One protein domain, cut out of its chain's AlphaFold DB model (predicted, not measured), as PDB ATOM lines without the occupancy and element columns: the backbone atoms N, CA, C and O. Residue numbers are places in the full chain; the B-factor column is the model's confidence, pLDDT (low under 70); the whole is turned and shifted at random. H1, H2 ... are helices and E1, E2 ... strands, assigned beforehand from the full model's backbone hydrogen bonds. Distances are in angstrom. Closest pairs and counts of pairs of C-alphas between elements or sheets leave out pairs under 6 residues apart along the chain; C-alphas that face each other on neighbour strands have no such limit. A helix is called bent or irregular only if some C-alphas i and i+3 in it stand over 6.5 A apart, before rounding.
ATOM      1  N   MET A   7     178.225 159.083 170.777       94.50
ATOM      2  CA  MET A   7     179.515 159.519 171.300       94.50
ATOM      3  C   MET A   7     179.464 159.707 172.818       94.50
ATOM      4  O   MET A   7     178.463 160.163 173.371       94.50
ATOM      5  N   ILE A   8     180.564 159.389 173.500       95.31
ATOM      6  CA  ILE A   8     180.774 159.719 174.912       95.31
ATOM      7  C   ILE A   8     182.118 160.423 175.077       95.31
ATOM      8  O   ILE A   8     183.129 159.988 174.530       95.31
ATOM      9  N   LEU A   9     182.131 161.509 175.839       94.50
ATOM     10  CA  LEU A   9     183.313 162.301 176.147       94.50
ATOM     11  C   LEU A   9     183.619 162.199 177.636       94.50
ATOM     12  O   LEU A   9     182.731 162.409 178.461       94.50
ATOM     13  N   LYS A  10     184.886 161.942 177.973       94.81
ATOM     14  CA  LYS A  10     185.434 162.125 179.321       94.81
ATOM     15  C   LYS A  10     186.181 163.454 179.364       94.81
ATOM     16  O   LYS A  10     187.085 163.687 178.569       94.81
ATOM     17  N   ILE A  11     185.810 164.317 180.301       92.81
ATOM     18  CA  ILE A  11     186.309 165.686 180.411       92.81
ATOM     19  C   ILE A  11     186.951 165.864 181.788       92.81
ATOM     20  O   ILE A  11     186.277 165.752 182.811       92.81
ATOM     21  N   GLU A  12     188.245 166.175 181.829       91.62
ATOM     22  CA  GLU A  12     188.987 166.430 183.067       91.62
ATOM     23  C   GLU A  12     189.966 167.599 182.902       91.62
ATOM     24  O   GLU A  12     190.516 167.832 181.828       91.62
ATOM     25  N   GLY A  13     190.157 168.371 183.972       89.75
ATOM     26  CA  GLY A  13     191.079 169.504 184.003       89.75
ATOM     27  C   GLY A  13     192.394 169.151 184.693       89.75
ATOM     28  O   GLY A  13     192.392 168.642 185.815       89.75
ATOM     29  N   ASN A  14     193.525 169.493 184.069       90.62
ATOM     30  CA  ASN A  14     194.856 169.343 184.659       90.62
ATOM     31  C   ASN A  14     195.491 170.719 184.912       90.62
ATOM     32  O   ASN A  14     195.741 171.462 183.970       90.62
ATOM     33  N   LYS A  15     195.756 171.051 186.185       89.50
ATOM     34  CA  LYS A  15     196.350 172.338 186.620       89.50
ATOM     35  C   LYS A  15     195.607 173.590 186.111       89.50
ATOM     36  O   LYS A  15     196.228 174.616 185.856       89.50
ATOM     37  N   LEU A  16     194.282 173.511 185.990       89.50
ATOM     38  CA  LEU A  16     193.435 174.643 185.605       89.50
ATOM     39  C   LEU A  16     192.952 175.432 186.839       89.50
ATOM     40  O   LEU A  16     192.770 174.826 187.901       89.50
ATOM     41  N   PRO A  17     192.706 176.752 186.717       92.12
ATOM     42  CA  PRO A  17     191.991 177.532 187.727       92.12
ATOM     43  C   PRO A  17     190.640 176.902 188.093       92.12
ATOM     44  O   PRO A  17     189.950 176.349 187.232       92.12
ATOM     45  N   SER A  18     190.247 176.989 189.365       81.94
ATOM     46  CA  SER A  18     189.054 176.310 189.902       81.94
ATOM     47  C   SER A  18     187.723 176.784 189.311       81.94
ATOM     48  O   SER A  18     186.716 176.091 189.429       81.94
ATOM     49  N   ASP A  19     187.709 177.970 188.710       87.19
ATOM     50  CA  ASP A  19     186.573 178.612 188.053       87.19
ATOM     51  C   ASP A  19     186.521 178.360 186.535       87.19
ATOM     52  O   ASP A  19     185.588 178.817 185.873       87.19
ATOM     53  N   THR A  20     187.466 177.590 185.982       91.25
ATOM     54  CA  THR A  20     187.483 177.260 184.550       91.25
ATOM     55  C   THR A  20     186.253 176.437 184.158       91.25
ATOM     56  O   THR A  20     185.919 175.426 184.786       91.25
ATOM     57  N   ARG A  21     185.593 176.834 183.067       89.19
ATOM     58  CA  ARG A  21     184.442 176.127 182.491       89.19
ATOM     59  C   ARG A  21     184.692 175.811 181.023       89.19
ATOM     60  O   ARG A  21     185.212 176.646 180.291       89.19
ATOM     61  N   LEU A  22     184.268 174.628 180.598       90.00
ATOM     62  CA  LEU A  22     184.133 174.278 179.192       90.00
ATOM     63  C   LEU A  22     182.748 174.719 178.721       90.00
ATOM     64  O   LEU A  22     181.749 174.311 179.315       90.00
ATOM     65  N   VAL A  23     182.694 175.516 177.658       91.00
ATOM     66  CA  VAL A  23     181.457 175.783 176.917       91.00
ATOM     67  C   VAL A  23     181.454 174.889 175.690       91.00
ATOM     68  O   VAL A  23     182.420 174.882 174.932       91.00
ATOM     69  N   TRP A  24     180.375 174.144 175.499       89.38
ATOM     70  CA  TRP A  24     180.186 173.287 174.337       89.38
ATOM     71  C   TRP A  24     178.855 173.604 173.663       89.38
ATOM     72  O   TRP A  24     177.973 174.254 174.240       89.38
ATOM     73  N   LEU A  25     178.738 173.161 172.418       90.19
ATOM     74  CA  LEU A  25     177.536 173.299 171.615       90.19
ATOM     75  C   LEU A  25     177.259 171.998 170.871       90.19
ATOM     76  O   LEU A  25     178.186 171.270 170.520       90.19
ATOM     77  N   TYR A  26     175.981 171.721 170.643       92.06
ATOM     78  CA  TYR A  26     175.525 170.601 169.839       92.06
ATOM     79  C   TYR A  26     174.327 171.032 168.999       92.06
ATOM     80  O   TYR A  26     173.333 171.549 169.515       92.06
ATOM     81  N   GLY A  27     174.427 170.830 167.690       91.75
ATOM     82  CA  GLY A  27     173.460 171.306 166.714       91.75
ATOM     83  C   GLY A  27     173.607 170.581 165.391       91.75
ATOM     84  O   GLY A  27     174.569 169.850 165.179       91.75
ATOM     85  N   GLY A  28     172.652 170.811 164.497       92.62
ATOM     86  CA  GLY A  28     172.706 170.298 163.138       92.62
ATOM     87  C   GLY A  28     172.670 168.774 162.947       92.62
ATOM     88  O   GLY A  28     173.188 168.346 161.915       92.62
ATOM     89  N   PRO A  29     172.102 167.924 163.840       94.00
ATOM     90  CA  PRO A  29     171.839 166.546 163.446       94.00
ATOM     91  C   PRO A  29     170.870 166.552 162.263       94.00
ATOM     92  O   PRO A  29     169.816 167.187 162.306       94.00
ATOM     93  N   THR A  30     171.232 165.846 161.197       90.25
ATOM     94  CA  THR A  30     170.400 165.708 159.998       90.25
ATOM     95  C   THR A  30     170.293 164.242 159.606       90.25
ATOM     96  O   THR A  30     171.070 163.405 160.057       90.25
ATOM     97  N   ASN A  31     169.337 163.927 158.735       87.94
ATOM     98  CA  ASN A  31     169.282 162.644 158.032       87.94
ATOM     99  C   ASN A  31     169.839 162.777 156.597       87.94
ATOM    100  O   ASN A  31     169.373 162.113 155.670       87.94
ATOM    101  N   LYS A  32     170.771 163.720 156.384       87.31
ATOM    102  CA  LYS A  32     171.382 163.982 155.078       87.31
ATOM    103  C   LYS A  32     172.428 162.911 154.780       87.31
ATOM    104  O   LYS A  32     173.248 162.599 155.634       87.31
ATOM    105  N   ARG A  33     172.419 162.405 153.547       86.69
ATOM    106  CA  ARG A  33     173.490 161.566 153.000       86.69
ATOM    107  C   ARG A  33     174.398 162.384 152.092       86.69
ATOM    108  O   ARG A  33     173.919 163.277 151.388       86.69
ATOM    109  N   PHE A  34     175.687 162.068 152.119       90.19
ATOM    110  CA  PHE A  34     176.701 162.652 151.238       90.19
ATOM    111  C   PHE A  34     177.050 161.678 150.100       90.19
ATOM    112  O   PHE A  34     176.535 160.560 150.063       90.19
ATOM    113  N   SER A  35     177.886 162.085 149.145       88.81
ATOM    114  CA  SER A  35     178.185 161.293 147.937       88.81
ATOM    115  C   SER A  35     178.858 159.959 148.277       88.81
ATOM    116  O   SER A  35     178.604 158.934 147.627       88.81
ATOM    117  N   ARG A  36     179.702 159.971 149.312       90.88
ATOM    118  CA  ARG A  36     180.374 158.819 149.919       90.88
ATOM    119  C   ARG A  36     180.321 158.893 151.445       90.88
ATOM    120  O   ARG A  36     181.284 158.552 152.113       90.88
ATOM    121  N   GLU A  37     179.181 159.318 151.990       91.38
ATOM    122  CA  GLU A  37     178.942 159.374 153.442       91.38
ATOM    123  C   GLU A  37     179.999 160.201 154.215       91.38
ATOM    124  O   GLU A  37     180.281 159.943 155.382       91.38
ATOM    125  N   GLY A  38     180.555 161.236 153.571       90.50
ATOM    126  CA  GLY A  38     181.508 162.170 154.168       90.50
ATOM    127  C   GLY A  38     182.954 161.682 154.123       90.50
ATOM    128  O   GLY A  38     183.750 162.049 154.989       90.50
ATOM    129  N   ASP A  39     183.285 160.811 153.166       92.19
ATOM    130  CA  ASP A  39     184.630 160.265 153.038       92.19
ATOM    131  C   ASP A  39     185.647 161.257 152.454       92.19
ATOM    132  O   ASP A  39     185.314 162.155 151.673       92.19
ATOM    133  N   MET A  40     186.904 161.074 152.852       90.50
ATOM    134  CA  MET A  40     188.022 161.945 152.507       90.50
ATOM    135  C   MET A  40     188.316 161.913 151.005       90.50
ATOM    136  O   MET A  40     188.277 160.853 150.377       90.50
ATOM    137  N   GLY A  41     188.604 163.089 150.440       88.50
ATOM    138  CA  GLY A  41     188.912 163.266 149.017       88.50
ATOM    139  C   GLY A  41     187.695 163.213 148.087       88.50
ATOM    140  O   GLY A  41     187.812 163.558 146.914       88.50
ATOM    141  N   VAL A  42     186.509 162.834 148.590       90.44
ATOM    142  CA  VAL A  42     185.297 162.686 147.765       90.44
ATOM    143  C   VAL A  42     184.188 163.658 148.148       90.44
ATOM    144  O   VAL A  42     183.607 164.298 147.272       90.44
ATOM    145  N   ASP A  43     183.872 163.770 149.436       91.81
ATOM    146  CA  ASP A  43     182.914 164.757 149.927       91.81
ATOM    147  C   ASP A  43     183.630 166.023 150.421       91.81
ATOM    148  O   ASP A  43     184.829 166.023 150.704       91.81
ATOM    149  N   ALA A  44     182.896 167.137 150.499       90.56
ATOM    150  CA  ALA A  44     183.467 168.412 150.930       90.56
ATOM    151  C   ALA A  44     184.052 168.305 152.357       90.56
ATOM    152  O   ALA A  44     183.363 167.778 153.233       90.56
ATOM    153  N   PRO A  45     185.248 168.863 152.641       88.69
ATOM    154  CA  PRO A  45     185.879 168.752 153.962       88.69
ATOM    155  C   PRO A  45     185.032 169.295 155.122       88.69
ATOM    156  O   PRO A  45     185.172 168.856 156.258       88.69
ATOM    157  N   ASP A  46     184.131 170.236 154.834       90.94
ATOM    158  CA  ASP A  46     183.241 170.892 155.793       90.94
ATOM    159  C   ASP A  46     181.836 170.247 155.845       90.94
ATOM    160  O   ASP A  46     180.861 170.864 156.293       90.94
ATOM    161  N   CYS A  47     181.659 169.030 155.312       89.88
ATOM    162  CA  CYS A  47     180.334 168.422 155.172       89.88
ATOM    163  C   CYS A  47     179.655 168.143 156.522       89.88
ATOM    164  O   CYS A  47     178.428 168.257 156.602       89.88
ATOM    165  N   PHE A  48     180.446 167.856 157.565       88.56
ATOM    166  CA  PHE A  48     180.001 167.612 158.943       88.56
ATOM    167  C   PHE A  48     179.971 168.865 159.831       88.56
ATOM    168  O   PHE A  48     179.507 168.788 160.969       88.56
ATOM    169  N   ASP A  49     180.432 170.016 159.332       91.00
ATOM    170  CA  ASP A  49     180.428 171.253 160.109       91.00
ATOM    171  C   ASP A  49     179.004 171.660 160.498       91.00
ATOM    172  O   ASP A  49     178.045 171.522 159.728       91.00
ATOM    173  N   LEU A  50     178.872 172.261 161.683       90.69
ATOM    174  CA  LEU A  50     177.617 172.872 162.096       90.69
ATOM    175  C   LEU A  50     177.271 174.040 161.164       90.69
ATOM    176  O   LEU A  50     177.876 175.115 161.224       90.69
ATOM    177  N   LYS A  51     176.237 173.848 160.344       92.19
ATOM    178  CA  LYS A  51     175.656 174.862 159.458       92.19
ATOM    179  C   LYS A  51     174.243 175.210 159.950       92.19
ATOM    180  O   LYS A  51     173.508 174.293 160.304       92.19
ATOM    181  N   PRO A  52     173.822 176.490 159.969       93.56
ATOM    182  CA  PRO A  52     172.483 176.871 160.426       93.56
ATOM    183  C   PRO A  52     171.380 176.123 159.679       93.56
ATOM    184  O   PRO A  52     170.440 175.642 160.299       93.56
ATOM    185  N   ASP A  53     171.553 175.915 158.374       94.06
ATOM    186  CA  ASP A  53     170.605 175.166 157.545       94.06
ATOM    187  C   ASP A  53     170.422 173.706 157.993       94.06
ATOM    188  O   ASP A  53     169.372 173.120 157.747       94.06
ATOM    189  N   TYR A  54     171.401 173.119 158.688       94.50
ATOM    190  CA  TYR A  54     171.291 171.774 159.262       94.50
ATOM    191  C   TYR A  54     170.492 171.750 160.569       94.50
ATOM    192  O   TYR A  54     170.044 170.689 160.992       94.50
ATOM    193  N   CYS A  55     170.304 172.899 161.221       95.00
ATOM    194  CA  CYS A  55     169.476 173.017 162.419       95.00
ATOM    195  C   CYS A  55     167.983 173.173 162.110       95.00
ATOM    196  O   CYS A  55     167.174 173.119 163.037       95.00
ATOM    197  N   VAL A  56     167.616 173.405 160.847       94.88
ATOM    198  CA  VAL A  56     166.218 173.590 160.445       94.88
ATOM    199  C   VAL A  56     165.394 172.363 160.827       94.88
ATOM    200  O   VAL A  56     165.862 171.234 160.737       94.88
ATOM    201  N   ASP A  57     164.165 172.611 161.279       94.88
ATOM    202  CA  ASP A  57     163.183 171.615 161.726       94.88
ATOM    203  C   ASP A  57     163.519 170.833 163.005       94.88
ATOM    204  O   ASP A  57     162.608 170.240 163.590       94.88
ATOM    205  N   ASN A  58     164.757 170.891 163.505       96.75
ATOM    206  CA  ASN A  58     165.139 170.201 164.734       96.75
ATOM    207  C   ASN A  58     164.291 170.673 165.926       96.75
ATOM    208  O   ASN A  58     164.030 171.866 166.116       96.75
ATOM    209  N   ILE A  59     163.857 169.725 166.755       96.69
ATOM    210  CA  ILE A  59     163.096 170.004 167.977       96.69
ATOM    211  C   ILE A  59     163.893 169.485 169.160       96.69
ATOM    212  O   ILE A  59     164.200 168.298 169.212       96.69
ATOM    213  N   TYR A  60     164.197 170.368 170.108       96.31
ATOM    214  CA  TYR A  60     164.908 170.029 171.333       96.31
ATOM    215  C   TYR A  60     163.970 170.074 172.537       96.31
ATOM    216  O   TYR A  60     163.141 170.980 172.648       96.31
ATOM    217  N   ARG A  61     164.155 169.137 173.466       95.69
ATOM    218  CA  ARG A  61     163.621 169.208 174.829       95.69
ATOM    219  C   ARG A  61     164.797 169.166 175.794       95.69
ATOM    220  O   ARG A  61     165.577 168.226 175.732       95.69
ATOM    221  N   LEU A  62     164.933 170.193 176.628       94.62
ATOM    222  CA  LEU A  62     165.966 170.255 177.661       94.62
ATOM    223  C   LEU A  62     165.402 169.738 178.984       94.62
ATOM    224  O   LEU A  62     164.283 170.107 179.341       94.62
ATOM    225  N   ASP A  63     166.209 168.964 179.698       89.00
ATOM    226  CA  ASP A  63     165.971 168.469 181.052       89.00
ATOM    227  C   ASP A  63     167.184 168.845 181.942       89.00
ATOM    228  O   ASP A  63     168.202 169.335 181.441       89.00
ATOM    229  N   ASP A  64     167.094 168.668 183.266       84.81
ATOM    230  CA  ASP A  64     168.166 169.079 184.200       84.81
ATOM    231  C   ASP A  64     169.465 168.262 184.021       84.81
ATOM    232  O   ASP A  64     170.562 168.757 184.281       84.81
ATOM    233  N   ASP A  65     169.348 167.020 183.552       88.31
ATOM    234  CA  ASP A  65     170.439 166.060 183.359       88.31
ATOM    235  C   ASP A  65     170.742 165.776 181.877       88.31
ATOM    236  O   ASP A  65     171.554 164.900 181.561       88.31
ATOM    237  N   GLY A  66     170.138 166.517 180.938       95.00
ATOM    238  CA  GLY A  66     170.259 166.169 179.528       95.00
ATOM    239  C   GLY A  66     169.380 166.934 178.548       95.00
ATOM    240  O   GLY A  66     168.792 167.971 178.844       95.00
ATOM    241  N   PHE A  67     169.317 166.413 177.326       95.69
ATOM    242  CA  PHE A  67     168.345 166.856 176.333       95.69
ATOM    243  C   PHE A  67     167.985 165.737 175.358       95.69
ATOM    244  O   PHE A  67     168.802 164.876 175.050       95.69
ATOM    245  N   ASP A  68     166.791 165.808 174.788       97.25
ATOM    246  CA  ASP A  68     166.414 165.046 173.600       97.25
ATOM    247  C   ASP A  68     166.395 165.962 172.376       97.25
ATOM    248  O   ASP A  68     166.016 167.135 172.464       97.25
ATOM    249  N   VAL A  69     166.763 165.418 171.218       97.44
ATOM    250  CA  VAL A  69     166.584 166.074 169.922       97.44
ATOM    251  C   VAL A  69     165.899 165.146 168.935       97.44
ATOM    252  O   VAL A  69     166.313 164.001 168.753       97.44
ATOM    253  N   TRP A  70     164.884 165.669 168.252       97.25
ATOM    254  CA  TRP A  70     164.227 165.014 167.128       97.25
ATOM    255  C   TRP A  70     164.513 165.761 165.829       97.25
ATOM    256  O   TRP A  70     164.477 166.992 165.797       97.25
ATOM    257  N   TYR A  71     164.805 165.009 164.769       96.06
ATOM    258  CA  TYR A  71     165.281 165.529 163.484       96.06
ATOM    259  C   TYR A  71     164.943 164.573 162.328       96.06
ATOM    260  O   TYR A  71     164.307 163.535 162.520       96.06
ATOM    261  N   GLY A  72     165.389 164.916 161.116       93.62
ATOM    262  CA  GLY A  72     165.360 164.033 159.943       93.62
ATOM    263  C   GLY A  72     164.162 164.222 159.011       93.62
ATOM    264  O   GLY A  72     164.208 163.752 157.878       93.62
ATOM    265  N   THR A  73     163.135 164.958 159.439       94.06
ATOM    266  CA  THR A  73     161.945 165.322 158.650       94.06
ATOM    267  C   THR A  73     161.435 166.708 159.066       94.06
ATOM    268  O   THR A  73     162.039 167.343 159.925       94.06
ATOM    269  N   SER A  74     160.336 167.186 158.474       93.69
ATOM    270  CA  SER A  74     159.789 168.515 158.781       93.69
ATOM    271  C   SER A  74     159.336 168.652 160.240       93.69
ATOM    272  O   SER A  74     158.842 167.692 160.846       93.69
ATOM    273  N   ARG A  75     159.407 169.874 160.789       93.38
ATOM    274  CA  ARG A  75     158.990 170.178 162.169       93.38
ATOM    275  C   ARG A  75     157.558 169.733 162.458       93.38
ATOM    276  O   ARG A  75     157.284 169.205 163.532       93.38
ATOM    277  N   GLU A  76     156.648 169.897 161.497       93.88
ATOM    278  CA  GLU A  76     155.248 169.469 161.619       93.88
ATOM    279  C   GLU A  76     155.128 167.953 161.834       93.88
ATOM    280  O   GLU A  76     154.410 167.496 162.727       93.88
ATOM    281  N   ASN A  77     155.857 167.155 161.049       95.00
ATOM    282  CA  ASN A  77     155.853 165.702 161.193       95.00
ATOM    283  C   ASN A  77     156.439 165.280 162.542       95.00
ATOM    284  O   ASN A  77     155.864 164.424 163.213       95.00
ATOM    285  N   ILE A  78     157.522 165.922 162.982       95.75
ATOM    286  CA  ILE A  78     158.112 165.662 164.300       95.75
ATOM    287  C   ILE A  78     157.109 166.000 165.414       95.75
ATOM    288  O   ILE A  78     156.897 165.193 166.315       95.75
ATOM    289  N   GLN A  79     156.417 167.139 165.341       95.06
ATOM    290  CA  GLN A  79     155.392 167.511 166.326       95.06
ATOM    291  C   GLN A  79     154.226 166.518 166.360       95.06
ATOM    292  O   GLN A  79     153.742 166.163 167.435       95.06
ATOM    293  N   ARG A  80     153.781 166.021 165.199       95.12
ATOM    294  CA  ARG A  80     152.759 164.966 165.128       95.12
ATOM    295  C   ARG A  80     153.243 163.673 165.781       95.12
ATOM    296  O   ARG A  80     152.465 163.062 166.512       95.12
ATOM    297  N   TYR A  81     154.495 163.288 165.540       94.31
ATOM    298  CA  TYR A  81     155.125 162.130 166.175       94.31
ATOM    299  C   TYR A  81     155.167 162.272 167.701       94.31
ATOM    300  O   TYR A  81     154.695 161.392 168.418       94.31
ATOM    301  N   LEU A  82     155.623 163.424 168.200       95.00
ATOM    302  CA  LEU A  82     155.659 163.740 169.631       95.00
ATOM    303  C   LEU A  82     154.268 163.770 170.281       95.00
ATOM    304  O   LEU A  82     154.128 163.446 171.455       95.00
ATOM    305  N   ALA A  83     153.225 164.097 169.515       95.00
ATOM    306  CA  ALA A  83     151.831 164.024 169.954       95.00
ATOM    307  C   ALA A  83     151.243 162.593 169.935       95.00
ATOM    308  O   ALA A  83     150.025 162.433 170.039       95.00
ATOM    309  N   GLY A  84     152.071 161.557 169.757       90.94
ATOM    310  CA  GLY A  84     151.652 160.153 169.736       90.94
ATOM    311  C   GLY A  84     150.989 159.706 168.430       90.94
ATOM    312  O   GLY A  84     150.352 158.652 168.396       90.94
ATOM    313  N   LYS A  85     151.099 160.491 167.349       90.25
ATOM    314  CA  LYS A  85     150.619 160.096 166.013       90.25
ATOM    315  C   LYS A  85     151.746 159.399 165.246       90.25
ATOM    316  O   LYS A  85     152.914 159.645 165.509       90.25
ATOM    317  N   ASN A  86     151.407 158.576 164.255       84.94
ATOM    318  CA  ASN A  86     152.391 157.935 163.376       84.94
ATOM    319  C   ASN A  86     152.370 158.603 161.986       84.94
ATOM    320  O   ASN A  86     151.594 158.180 161.127       84.94
ATOM    321  N   PRO A  87     153.086 159.726 161.781       85.81
ATOM    322  CA  PRO A  87     153.090 160.422 160.499       85.81
ATOM    323  C   PRO A  87     153.779 159.577 159.418       85.81
ATOM    324  O   PRO A  87     154.798 158.940 159.671       85.81
ATOM    325  N   GLU A  88     153.252 159.604 158.195       84.19
ATOM    326  CA  GLU A  88     153.953 159.053 157.034       84.19
ATOM    327  C   GLU A  88     155.073 160.008 156.625       84.19
ATOM    328  O   GLU A  88     154.820 161.159 156.273       84.19
ATOM    329  N   THR A  89     156.319 159.543 156.675       82.44
ATOM    330  CA  THR A  89     157.484 160.399 156.413       82.44
ATOM    331  C   THR A  89     158.330 159.945 155.219       82.44
ATOM    332  O   THR A  89     159.362 160.544 154.904       82.44
ATOM    333  N   GLY A  90     157.892 158.897 154.514       84.62
ATOM    334  CA  GLY A  90     158.592 158.350 153.354       84.62
ATOM    335  C   GLY A  90     160.040 157.967 153.677       84.62
ATOM    336  O   GLY A  90     160.297 157.215 154.612       84.62
ATOM    337  N   LYS A  91     160.995 158.493 152.898       79.81
ATOM    338  CA  LYS A  91     162.440 158.218 153.044       79.81
ATOM    339  C   LYS A  91     163.116 158.958 154.211       79.81
ATOM    340  O   LYS A  91     164.284 158.704 154.482       79.81
ATOM    341  N   ASN A  92     162.399 159.856 154.883       87.44
ATOM    342  CA  ASN A  92     162.928 160.750 155.909       87.44
ATOM    343  C   ASN A  92     162.258 160.441 157.258       87.44
ATOM    344  O   ASN A  92     161.282 161.101 157.605       87.44
ATOM    345  N   PRO A  93     162.679 159.396 157.993       91.88
ATOM    346  CA  PRO A  93     162.080 159.042 159.280       91.88
ATOM    347  C   PRO A  93     162.257 160.148 160.328       91.88
ATOM    348  O   PRO A  93     163.152 160.984 160.227       91.88
ATOM    349  N   VAL A  94     161.417 160.120 161.369       94.38
ATOM    350  CA  VAL A  94     161.704 160.870 162.600       94.38
ATOM    351  C   VAL A  94     162.840 160.157 163.334       94.38
ATOM    352  O   VAL A  94     162.684 159.027 163.814       94.38
ATOM    353  N   CYS A  95     163.986 160.824 163.410       95.38
ATOM    354  CA  CYS A  95     165.164 160.386 164.145       95.38
ATOM    355  C   CYS A  95     165.182 161.022 165.539       95.38
ATOM    356  O   CYS A  95     164.602 162.089 165.741       95.38
ATOM    357  N   GLN A  96     165.840 160.364 166.495       96.12
ATOM    358  CA  GLN A  96     165.996 160.860 167.860       96.12
ATOM    359  C   GLN A  96     167.415 160.599 168.356       96.12
ATOM    360  O   GLN A  96     167.951 159.512 168.139       96.12
ATOM    361  N   LEU A  97     167.979 161.574 169.063       97.06
ATOM    362  CA  LEU A  97     169.148 161.390 169.914       97.06
ATOM    363  C   LEU A  97     168.828 161.901 171.318       97.06
ATOM    364  O   LEU A  97     168.100 162.881 171.473       97.06
ATOM    365  N   THR A  98     169.406 161.247 172.314       96.75
ATOM    366  CA  THR A  98     169.337 161.625 173.725       96.75
ATOM    367  C   THR A  98     170.739 161.976 174.192       96.75
ATOM    368  O   THR A  98     171.704 161.276 173.883       96.75
ATOM    369  N   ALA A  99     170.857 163.068 174.934       96.50
ATOM    370  CA  ALA A  99     172.083 163.514 175.555       96.50
ATOM    371  C   ALA A  99     171.960 163.469 177.074       96.50
ATOM    372  O   ALA A  99     170.949 163.897 177.620       96.50
ATOM    373  N   VAL A 100     173.011 162.998 177.739       95.88
ATOM    374  CA  VAL A 100     173.132 162.949 179.199       95.88
ATOM    375  C   VAL A 100     174.372 163.742 179.587       95.88
ATOM    376  O   VAL A 100     175.463 163.508 179.054       95.88
ATOM    377  N   VAL A 101     174.202 164.704 180.489       94.62
ATOM    378  CA  VAL A 101     175.230 165.663 180.908       94.62
ATOM    379  C   VAL A 101     175.326 165.698 182.439       94.62
ATOM    380  O   VAL A 101     174.426 165.214 183.117       94.62
ATOM    381  N   PRO A 102     176.399 166.257 183.026       91.81
ATOM    382  CA  PRO A 102     176.490 166.389 184.480       91.81
ATOM    383  C   PRO A 102     175.389 167.298 185.042       91.81
ATOM    384  O   PRO A 102     175.193 168.375 184.484       91.81
ATOM    385  N   ASP A 103     174.803 166.964 186.197       80.31
ATOM    386  CA  ASP A 103     173.737 167.745 186.869       80.31
ATOM    387  C   ASP A 103     174.072 169.235 187.082       80.31
ATOM    388  O   ASP A 103     173.203 170.094 187.175       80.31
ATOM    389  N   ALA A 104     175.360 169.577 187.184       76.88
ATOM    390  CA  ALA A 104     175.815 170.961 187.336       76.88
ATOM    391  C   ALA A 104     175.906 171.733 186.001       76.88
ATOM    392  O   ALA A 104     176.483 172.827 185.963       76.88
ATOM    393  N   SER A 105     175.418 171.160 184.899       85.56
ATOM    394  CA  SER A 105     175.505 171.760 183.570       85.56
ATOM    395  C   SER A 105     174.399 172.778 183.341       85.56
ATOM    396  O   SER A 105     173.233 172.524 183.601       85.56
ATOM    397  N   SER A 106     174.754 173.940 182.794       89.31
ATOM    398  CA  SER A 106     173.766 174.934 182.365       89.31
ATOM    399  C   SER A 106     173.478 174.772 180.877       89.31
ATOM    400  O   SER A 106     174.251 175.262 180.044       89.31
ATOM    401  N   LEU A 107     172.374 174.093 180.560       92.25
ATOM    402  CA  LEU A 107     171.863 173.935 179.200       92.25
ATOM    403  C   LEU A 107     170.958 175.109 178.807       92.25
ATOM    404  O   LEU A 107     170.145 175.574 179.603       92.25
ATOM    405  N   LEU A 108     171.094 175.584 177.572       92.69
ATOM    406  CA  LEU A 108     170.179 176.548 176.959       92.69
ATOM    407  C   LEU A 108     170.051 176.303 175.455       92.69
ATOM    408  O   LEU A 108     170.924 175.680 174.842       92.69
ATOM    409  N   LEU A 109     168.977 176.834 174.868       93.25
ATOM    410  CA  LEU A 109     168.807 176.936 173.420       93.25
ATOM    411  C   LEU A 109     169.310 178.294 172.928       93.25
ATOM    412  O   LEU A 109     168.982 179.320 173.520       93.25
ATOM    413  N   GLY A 110     170.066 178.286 171.833       92.12
ATOM    414  CA  GLY A 110     170.521 179.488 171.130       92.12
ATOM    415  C   GLY A 110     170.165 179.462 169.644       92.12
ATOM    416  O   GLY A 110     169.367 178.633 169.193       92.12
ATOM    417  N   ASP A 111     170.786 180.364 168.884       93.56
ATOM    418  CA  ASP A 111     170.683 180.450 167.423       93.56
ATOM    419  C   ASP A 111     172.012 180.056 166.750       93.56
ATOM    420  O   ASP A 111     173.066 180.646 167.011       93.56
ATOM    421  N   ALA A 112     171.976 179.072 165.845       93.81
ATOM    422  CA  ALA A 112     173.156 178.613 165.108       93.81
ATOM    423  C   ALA A 112     173.770 179.690 164.186       93.81
ATOM    424  O   ALA A 112     174.932 179.573 163.777       93.81
ATOM    425  N   MET A 113     173.049 180.771 163.876       92.81
ATOM    426  CA  MET A 113     173.610 181.944 163.195       92.81
ATOM    427  C   MET A 113     174.692 182.640 164.032       92.81
ATOM    428  O   MET A 113     175.626 183.203 163.467       92.81
ATOM    429  N   ALA A 114     174.626 182.539 165.363       90.69
ATOM    430  CA  ALA A 114     175.588 183.129 166.294       90.69
ATOM    431  C   ALA A 114     176.710 182.163 166.726       90.69
ATOM    432  O   ALA A 114     177.422 182.433 167.696       90.69
ATOM    433  N   ARG A 115     176.903 181.047 166.007       87.44
ATOM    434  CA  ARG A 115     177.901 180.000 166.318       87.44
ATOM    435  C   ARG A 115     179.368 180.425 166.175       87.44
ATOM    436  O   ARG A 115     180.251 179.609 166.403       87.44
ATOM    437  N   THR A 116     179.642 181.667 165.772       84.38
ATOM    438  CA  THR A 116     181.005 182.184 165.562       84.38
ATOM    439  C   THR A 116     181.871 182.089 166.815       84.38
ATOM    440  O   THR A 116     183.080 181.928 166.701       84.38
ATOM    441  N   THR A 117     181.269 182.158 168.008       82.81
ATOM    442  CA  THR A 117     181.935 181.823 169.272       82.81
ATOM    443  C   THR A 117     180.979 181.062 170.202       82.81
ATOM    444  O   THR A 117     179.767 181.283 170.146       82.81
ATOM    445  N   PRO A 118     181.483 180.211 171.117       77.12
ATOM    446  CA  PRO A 118     180.632 179.558 172.115       77.12
ATOM    447  C   PRO A 118     179.903 180.542 173.048       77.12
ATOM    448  O   PRO A 118     178.824 180.229 173.544       77.12
ATOM    449  N   ILE A 119     180.476 181.729 173.289       81.62
ATOM    450  CA  ILE A 119     179.892 182.760 174.164       81.62
ATOM    451  C   ILE A 119     178.745 183.482 173.457       81.62
ATOM    452  O   ILE A 119     177.655 183.556 174.018       81.62
ATOM    453  N   SER A 120     178.955 183.942 172.216       84.69
ATOM    454  CA  SER A 120     177.932 184.671 171.449       84.69
ATOM    455  C   SER A 120     176.629 183.889 171.339       84.69
ATOM    456  O   SER A 120     175.555 184.456 171.482       84.69
ATOM    457  N   LEU A 121     176.711 182.570 171.163       81.44
ATOM    458  CA  LEU A 121     175.541 181.702 171.086       81.44
ATOM    459  C   LEU A 121     174.766 181.641 172.413       81.44
ATOM    460  O   LEU A 121     173.538 181.642 172.400       81.44
ATOM    461  N   ARG A 122     175.453 181.660 173.563       85.25
ATOM    462  CA  ARG A 122     174.804 181.676 174.887       85.25
ATOM    463  C   ARG A 122     174.134 183.000 175.238       85.25
ATOM    464  O   ARG A 122     173.286 183.022 176.123       85.25
ATOM    465  N   GLU A 123     174.520 184.077 174.568       86.56
ATOM    466  CA  GLU A 123     173.923 185.405 174.734       86.56
ATOM    467  C   GLU A 123     172.718 185.626 173.804       86.56
ATOM    468  O   GLU A 123     171.977 186.595 173.975       86.56
ATOM    469  N   THR A 124     172.492 184.732 172.833       87.38
ATOM    470  CA  THR A 124     171.335 184.815 171.932       87.38
ATOM    471  C   THR A 124     170.054 184.267 172.544       87.38
ATOM    472  O   THR A 124     170.067 183.351 173.365       87.38
ATOM    473  N   ALA A 125     168.920 184.817 172.103       88.75
ATOM    474  CA  ALA A 125     167.619 184.227 172.379       88.75
ATOM    475  C   ALA A 125     167.460 182.889 171.621       88.75
ATOM    476  O   ALA A 125     167.999 182.752 170.520       88.75
ATOM    477  N   PRO A 126     166.688 181.925 172.161       90.25
ATOM    478  CA  PRO A 126     166.350 180.696 171.452       90.25
ATOM    479  C   PRO A 126     165.742 180.985 170.078       90.25
ATOM    480  O   PRO A 126     164.863 181.838 169.949       90.25
ATOM    481  N   SER A 127     166.179 180.247 169.059       90.62
ATOM    482  CA  SER A 127     165.653 180.374 167.702       90.62
ATOM    483  C   SER A 127     164.773 179.175 167.338       90.62
ATOM    484  O   SER A 127     165.220 178.033 167.407       90.62
ATOM    485  N   ASP A 128     163.571 179.437 166.823       87.94
ATOM    486  CA  ASP A 128     162.700 178.400 166.248       87.94
ATOM    487  C   ASP A 128     163.179 177.885 164.884       87.94
ATOM    488  O   ASP A 128     162.834 176.771 164.492       87.94
ATOM    489  N   LYS A 129     163.953 178.694 164.146       92.12
ATOM    490  CA  LYS A 129     164.383 178.376 162.776       92.12
ATOM    491  C   LYS A 129     165.685 177.578 162.737       92.12
ATOM    492  O   LYS A 129     165.775 176.600 162.008       92.12
ATOM    493  N   TYR A 130     166.675 178.004 163.515       95.12
ATOM    494  CA  TYR A 130     168.006 177.401 163.617       95.12
ATOM    495  C   TYR A 130     168.370 176.997 165.063       95.12
ATOM    496  O   TYR A 130     169.379 177.472 165.596       95.12
ATOM    497  N   PRO A 131     167.548 176.173 165.739       95.38
ATOM    498  CA  PRO A 131     167.783 175.793 167.129       95.38
ATOM    499  C   PRO A 131     169.093 175.013 167.303       95.38
ATOM    500  O   PRO A 131     169.440 174.132 166.515       95.38
ATOM    501  N   VAL A 132     169.810 175.319 168.378       94.19
ATOM    502  CA  VAL A 132     171.066 174.667 168.776       94.19
ATOM    503  C   VAL A 132     171.167 174.673 170.296       94.19
ATOM    504  O   VAL A 132     170.711 175.617 170.943       94.19
ATOM    505  N   VAL A 133     171.766 173.635 170.878       93.69
ATOM    506  CA  VAL A 133     171.976 173.540 172.328       93.69
ATOM    507  C   VAL A 133     173.379 174.005 172.681       93.69
ATOM    508  O   VAL A 133     174.344 173.650 172.006       93.69
ATOM    509  N   SER A 134     173.503 174.755 173.775       92.12
ATOM    510  CA  SER A 134     174.784 175.001 174.436       92.12
ATOM    511  C   SER A 134     174.739 174.603 175.897       92.12
ATOM    512  O   SER A 134     173.810 174.960 176.622       92.12
ATOM    513  N   GLY A 135     175.795 173.928 176.339       91.19
ATOM    514  CA  GLY A 135     176.008 173.579 177.734       91.19
ATOM    515  C   GLY A 135     177.315 174.126 178.290       91.19
ATOM    516  O   GLY A 135     178.235 174.488 177.554       91.19
ATOM    517  N   THR A 136     177.406 174.164 179.620       91.56
ATOM    518  CA  THR A 136     178.662 174.435 180.330       91.56
ATOM    519  C   THR A 136     178.997 173.308 181.284       91.56
ATOM    520  O   THR A 136     178.128 172.904 182.044       91.56
ATOM    521  N   VAL A 137     180.259 172.891 181.343       90.06
ATOM    522  CA  VAL A 137     180.759 171.950 182.356       90.06
ATOM    523  C   VAL A 137     181.892 172.604 183.135       90.06
ATOM    524  O   VAL A 137     182.789 173.212 182.554       90.06
ATOM    525  N   SER A 138     181.866 172.500 184.465       87.81
ATOM    526  CA  SER A 138     182.989 172.959 185.294       87.81
ATOM    527  C   SER A 138     184.176 172.009 185.128       87.81
ATOM    528  O   SER A 138     184.036 170.816 185.394       87.81
ATOM    529  N   LEU A 139     185.348 172.521 184.747       87.44
ATOM    530  CA  LEU A 139     186.542 171.690 184.589       87.44
ATOM    531  C   LEU A 139     187.191 171.448 185.950       87.44
ATOM    532  O   LEU A 139     187.688 172.364 186.602       87.44
ATOM    533  N   ARG A 140     187.169 170.191 186.395       84.12
ATOM    534  CA  ARG A 140     187.709 169.759 187.689       84.12
ATOM    535  C   ARG A 140     188.690 168.609 187.487       84.12
ATOM    536  O   ARG A 140     188.707 167.972 186.439       84.12
ATOM    537  N   LYS A 141     189.479 168.313 188.526       84.69
ATOM    538  CA  LYS A 141     190.368 167.140 188.537       84.69
ATOM    539  C   LYS A 141     189.588 165.820 188.455       84.69
ATOM    540  O   LYS A 141     190.076 164.864 187.869       84.69
ATOM    541  N   LYS A 142     188.396 165.750 189.066       87.94
ATOM    542  CA  LYS A 142     187.492 164.599 188.909       87.94
ATOM    543  C   LYS A 142     186.838 164.681 187.520       87.94
ATOM    544  O   LYS A 142     186.301 165.750 187.216       87.94
ATOM    545  N   PRO A 143     186.849 163.601 186.721       92.38
ATOM    546  CA  PRO A 143     186.269 163.624 185.387       92.38
ATOM    547  C   PRO A 143     184.757 163.845 185.422       92.38
ATOM    548  O   PRO A 143     184.064 163.396 186.339       92.38
ATOM    549  N   SER A 144     184.269 164.546 184.404       93.06
ATOM    550  CA  SER A 144     182.855 164.675 184.051       93.06
ATOM    551  C   SER A 144     182.613 164.018 182.698       93.06
ATOM    552  O   SER A 144     183.535 163.937 181.888       93.06
ATOM    553  N   TYR A 145     181.389 163.566 182.446       94.75
ATOM    554  CA  TYR A 145     181.064 162.829 181.226       94.75
ATOM    555  C   TYR A 145     179.927 163.498 180.464       94.75
ATOM    556  O   TYR A 145     179.011 164.038 181.069       94.75
ATOM    557  N   ILE A 146     179.979 163.472 179.137       95.00
ATOM    558  CA  ILE A 146     178.855 163.858 178.279       95.00
ATOM    559  C   ILE A 146     178.626 162.710 177.313       95.00
ATOM    560  O   ILE A 146     179.570 162.289 176.649       95.00
ATOM    561  N   ALA A 147     177.398 162.219 177.214       95.88
ATOM    562  CA  ALA A 147     177.015 161.239 176.208       95.88
ATOM    563  C   ALA A 147     175.926 161.817 175.309       95.88
ATOM    564  O   ALA A 147     175.028 162.483 175.807       95.88
ATOM    565  N   ILE A 148     175.999 161.546 174.007       96.00
ATOM    566  CA  ILE A 148     174.935 161.804 173.031       96.00
ATOM    567  C   ILE A 148     174.774 160.522 172.227       96.00
ATOM    568  O   ILE A 148     175.738 160.067 171.617       96.00
ATOM    569  N   TYR A 149     173.598 159.908 172.255       96.31
ATOM    570  CA  TYR A 149     173.395 158.579 171.688       96.31
ATOM    571  C   TYR A 149     171.997 158.383 171.122       96.31
ATOM    572  O   TYR A 149     171.057 159.103 171.459       96.31
ATOM    573  N   ASN A 150     171.859 157.386 170.256       95.44
ATOM    574  CA  ASN A 150     170.575 156.945 169.741       95.44
ATOM    575  C   ASN A 150     169.901 156.021 170.770       95.44
ATOM    576  O   ASN A 150     170.362 154.894 170.988       95.44
ATOM    577  N   PRO A 151     168.787 156.440 171.396       94.44
ATOM    578  CA  PRO A 151     168.130 155.633 172.417       94.44
ATOM    579  C   PRO A 151     167.539 154.327 171.867       94.44
ATOM    580  O   PRO A 151     167.265 153.422 172.647       94.44
ATOM    581  N   LYS A 152     167.360 154.195 170.542       92.56
ATOM    582  CA  LYS A 152     166.851 152.962 169.914       92.56
ATOM    583  C   LYS A 152     167.895 151.852 169.822       92.56
ATOM    584  O   LYS A 152     167.513 150.693 169.716       92.56
ATOM    585  N   THR A 153     169.179 152.202 169.810       92.31
ATOM    586  CA  THR A 153     170.280 151.231 169.726       92.31
ATOM    587  C   THR A 153     170.894 150.936 171.085       92.31
ATOM    588  O   THR A 153     171.577 149.933 171.230       92.31
ATOM    589  N   ALA A 154     170.667 151.794 172.081       91.00
ATOM    590  CA  ALA A 154     171.188 151.573 173.420       91.00
ATOM    591  C   ALA A 154     170.479 150.407 174.131       91.00
ATOM    592  O   ALA A 154     169.257 150.277 174.028       91.00
ATOM    593  N   PRO A 155     171.209 149.590 174.915       87.00
ATOM    594  CA  PRO A 155     170.623 148.458 175.636       87.00
ATOM    595  C   PRO A 155     169.645 148.900 176.737       87.00
ATOM    596  O   PRO A 155     168.750 148.147 177.115       87.00
ATOM    597  N   ALA A 156     169.817 150.114 177.262       88.88
ATOM    598  CA  ALA A 156     168.932 150.763 178.221       88.88
ATOM    599  C   ALA A 156     169.114 152.289 178.153       88.88
ATOM    600  O   ALA A 156     170.097 152.782 177.600       88.88
ATOM    601  N   ALA A 157     168.186 153.038 178.756       89.38
ATOM    602  CA  ALA A 157     168.387 154.463 178.998       89.38
ATOM    603  C   ALA A 157     169.480 154.663 180.060       89.38
ATOM    604  O   ALA A 157     169.409 154.053 181.129       89.38
ATOM    605  N   TRP A 158     170.470 155.509 179.773       91.69
ATOM    606  CA  TRP A 158     171.556 155.811 180.703       91.69
ATOM    607  C   TRP A 158     171.244 157.052 181.531       91.69
ATOM    608  O   TRP A 158     170.740 158.044 181.012       91.69
ATOM    609  N   ARG A 159     171.583 157.000 182.818       92.62
ATOM    610  CA  ARG A 159     171.660 158.162 183.708       92.62
ATOM    611  C   ARG A 159     173.107 158.614 183.843       92.62
ATOM    612  O   ARG A 159     174.031 157.901 183.451       92.62
ATOM    613  N   TYR A 160     173.319 159.784 184.442       93.38
ATOM    614  CA  TYR A 160     174.665 160.331 184.597       93.38
ATOM    615  C   TYR A 160     175.631 159.376 185.328       93.38
ATOM    616  O   TYR A 160     176.768 159.188 184.888       93.38
ATOM    617  N   ASP A 161     175.161 158.704 186.383       93.69
ATOM    618  CA  ASP A 161     175.960 157.741 187.156       93.69
ATOM    619  C   ASP A 161     176.411 156.514 186.336       93.69
ATOM    620  O   ASP A 161     177.414 155.882 186.675       93.69
ATOM    621  N   ASP A 162     175.741 156.208 185.219       93.12
ATOM    622  CA  ASP A 162     176.107 155.103 184.327       93.12
ATOM    623  C   ASP A 162     177.249 155.473 183.365       93.12
ATOM    624  O   ASP A 162     177.924 154.589 182.823       93.12
ATOM    625  N   LEU A 163     177.481 156.772 183.124       94.50
ATOM    626  CA  LEU A 163     178.360 157.237 182.048       94.50
ATOM    627  C   LEU A 163     179.828 156.877 182.272       94.50
ATOM    628  O   LEU A 163     180.515 156.538 181.311       94.50
ATOM    629  N   ALA A 164     180.306 156.889 183.519       95.12
ATOM    630  CA  ALA A 164     181.676 156.479 183.825       95.12
ATOM    631  C   ALA A 164     181.908 155.010 183.440       95.12
ATOM    632  O   ALA A 164     182.825 154.702 182.684       95.12
ATOM    633  N   ALA A 165     181.006 154.115 183.857       93.94
ATOM    634  CA  ALA A 165     181.081 152.702 183.498       93.94
ATOM    635  C   ALA A 165     180.884 152.475 181.988       93.94
ATOM    636  O   ALA A 165     181.504 151.586 181.408       93.94
ATOM    637  N   CYS A 166     180.025 153.266 181.336       93.69
ATOM    638  CA  CYS A 166     179.823 153.229 179.887       93.69
ATOM    639  C   CYS A 166     181.087 153.641 179.111       93.69
ATOM    640  O   CYS A 166     181.410 153.020 178.093       93.69
ATOM    641  N   PHE A 167     181.800 154.665 179.591       95.25
ATOM    642  CA  PHE A 167     183.084 155.094 179.043       95.25
ATOM    643  C   PHE A 167     184.142 154.010 179.239       95.25
ATOM    644  O   PHE A 167     184.756 153.594 178.263       95.25
ATOM    645  N   ASP A 168     184.293 153.493 180.460       95.38
ATOM    646  CA  ASP A 168     185.304 152.480 180.778       95.38
ATOM    647  C   ASP A 168     185.104 151.196 179.955       95.38
ATOM    648  O   ASP A 168     186.072 150.625 179.458       95.38
ATOM    649  N   ARG A 169     183.852 150.762 179.732       94.44
ATOM    650  CA  ARG A 169     183.556 149.634 178.827       94.44
ATOM    651  C   ARG A 169     183.932 149.935 177.375       94.44
ATOM    652  O   ARG A 169     184.472 149.061 176.704       94.44
ATOM    653  N   ALA A 170     183.646 151.144 176.888       93.50
ATOM    654  CA  ALA A 170     183.980 151.538 175.520       93.50
ATOM    655  C   ALA A 170     185.496 151.650 175.308       93.50
ATOM    656  O   ALA A 170     186.008 151.142 174.316       93.50
ATOM    657  N   ASP A 171     186.222 152.257 176.250       95.38
ATOM    658  CA  ASP A 171     187.680 152.365 176.180       95.38
ATOM    659  C   ASP A 171     188.358 150.997 176.320       95.38
ATOM    660  O   ASP A 171     189.299 150.702 175.587       95.38
ATOM    661  N   LYS A 172     187.831 150.118 177.187       96.06
ATOM    662  CA  LYS A 172     188.291 148.730 177.283       96.06
ATOM    663  C   LYS A 172     188.101 147.982 175.963       96.06
ATOM    664  O   LYS A 172     189.048 147.369 175.495       96.06
ATOM    665  N   SER A 173     186.920 148.069 175.349       93.94
ATOM    666  CA  SER A 173     186.658 147.439 174.049       93.94
ATOM    667  C   SER A 173     187.575 147.990 172.949       93.94
ATOM    668  O   SER A 173     188.189 147.213 172.224       93.94
ATOM    669  N   ARG A 174     187.763 149.316 172.880       95.00
ATOM    670  CA  ARG A 174     188.733 149.950 171.972       95.00
ATOM    671  C   ARG A 174     190.146 149.404 172.194       95.00
ATOM    672  O   ARG A 174     190.842 149.111 171.229       95.00
ATOM    673  N   ALA A 175     190.585 149.292 173.447       96.44
ATOM    674  CA  ALA A 175     191.907 148.773 173.786       96.44
ATOM    675  C   ALA A 175     192.059 147.285 173.429       96.44
ATOM    676  O   ALA A 175     193.117 146.899 172.940       96.44
ATOM    677  N   GLU A 176     191.015 146.473 173.628       95.81
ATOM    678  CA  GLU A 176     190.972 145.065 173.211       95.81
ATOM    679  C   GLU A 176     191.131 144.950 171.689       95.81
ATOM    680  O   GLU A 176     192.054 144.270 171.237       95.81
ATOM    681  N   VAL A 177     190.334 145.690 170.904       95.94
ATOM    682  CA  VAL A 177     190.444 145.726 169.433       95.94
ATOM    683  C   VAL A 177     191.837 146.176 169.003       95.94
ATOM    684  O   VAL A 177     192.508 145.453 168.274       95.94
ATOM    685  N   ALA A 178     192.325 147.310 169.510       96.81
ATOM    686  CA  ALA A 178     193.643 147.855 169.176       96.81
ATOM    687  C   ALA A 178     194.817 146.926 169.549       96.81
ATOM    688  O   ALA A 178     195.933 147.135 169.084       96.81
ATOM    689  N   SER A 179     194.582 145.924 170.399       96.19
ATOM    690  CA  SER A 179     195.581 144.941 170.818       96.19
ATOM    691  C   SER A 179     195.549 143.631 170.024       96.19
ATOM    692  O   SER A 179     196.314 142.730 170.360       96.19
ATOM    693  N   THR A 180     194.698 143.530 168.990       97.19
ATOM    694  CA  THR A 180     194.606 142.349 168.107       97.19
ATOM    695  C   THR A 180     195.946 142.064 167.429       97.19
ATOM    696  O   THR A 180     196.395 140.923 167.409       97.19
TER     697      THR A 180
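This is residues 7 to 180 of the 1097 residues of an uncharacterized protein of Bacteroides sp. CAG:144 (UniProt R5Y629). Two antiparallel sheets lie face to face as a sandwich, their strands nearly aligned; H3 covers the outer face of the small sheet, and H4 crosses E1 and E8 on the outer face of the large one, residues 171 to 180 sticking out. H2 packs near one end of E3 and E4, and the loop of residues 27 to 51 reaches away beyond the end of E2. The 174 printed residues hold four named helices and eight named strands, in the order E1 E2 H1 E3 E4 H2 E5 E6 H3 E7 E8 H4; the sheets run E1 E8 E5 E4 E3 and E2 E7 E6. The class is mixed, helices and strands, with under half of the residues in named elements; the whole is compact, with a radius of gyration of the C-alphas of 17.5 A and spans of 49 by 46 by 40 A.

E1, residues 7 to 11, is an edge strand beside E8, residues 144 to 149, with N 9 and O 146 2.8 A apart. E8 neighbours E5, residues 95 to 100, where N 100 and O 147 are 2.8 A apart. E5 neighbours E4, residues 66 to 71, with N 69 and O 97 at 2.9 A. E4 forms a hairpin with E3, residues 59 to 63, with N 61 and O 68 at 2.9 A. In the other sheet, only just strongly twisted with C-alphas up to 4.5 A off its best plane, E7, residues 131 to 138, has as neighbours E2, residues 21 to 26, with N 24 and O 135 at 3.0 A, and E6, residues 108 to 111, with N 110 and O 132 at 2.9 A. The facing parts of the sandwich are 10.5 A centre to centre, their strands at 13 degrees. H3, residues 118 to 123, has a height of 7.3 A over the small sheet and runs across its strands, at 70 degrees to E2 on the local plane; the C-alphas of Gly 110 and Leu 121 are the closest of E6 and H3, 5.5 A. H1, residues 52 to 55, only grazes that sheet. H4, residues 160 to 178, has a height of 8.5 A over the large sheet and runs across its strands, at 75 degrees to E1 on the local plane; the closest C-alphas of E8 and H4 are those of Tyr 145 and Leu 163, 6.3 A. H2, residues 75 to 82, is on the large sheet too, and with H4 on one face of it makes two layers; its closest C-alphas with E4 are those of Ile 78 and Trp 70, 6.8 A. Every O i to N i+4 pair is within hydrogen-bond range in H2, against 1 of 2 in H3 and 13 of 15 in H4; H1 is too short for such a pair.

E1 begins at C-alpha 7 (179.515, 159.519, 171.300). E7 is 23.9 A long from its first C-alpha (167.783, 175.793, 167.129). H4 is 27.5 A long, ends at C-alpha 178 (193.643, 147.855, 169.176), and is only just irregular, C-alphas 161 and 164 being 6.7 A apart.

The two C-alphas farthest apart are those of Lys 15 and Glu 88, 53.4 A. The printed part has no cut; the links E2 to H1 and H2 to E5 are long. The mean pLDDT of the printed part is 91.5, and no printed residue is under 70.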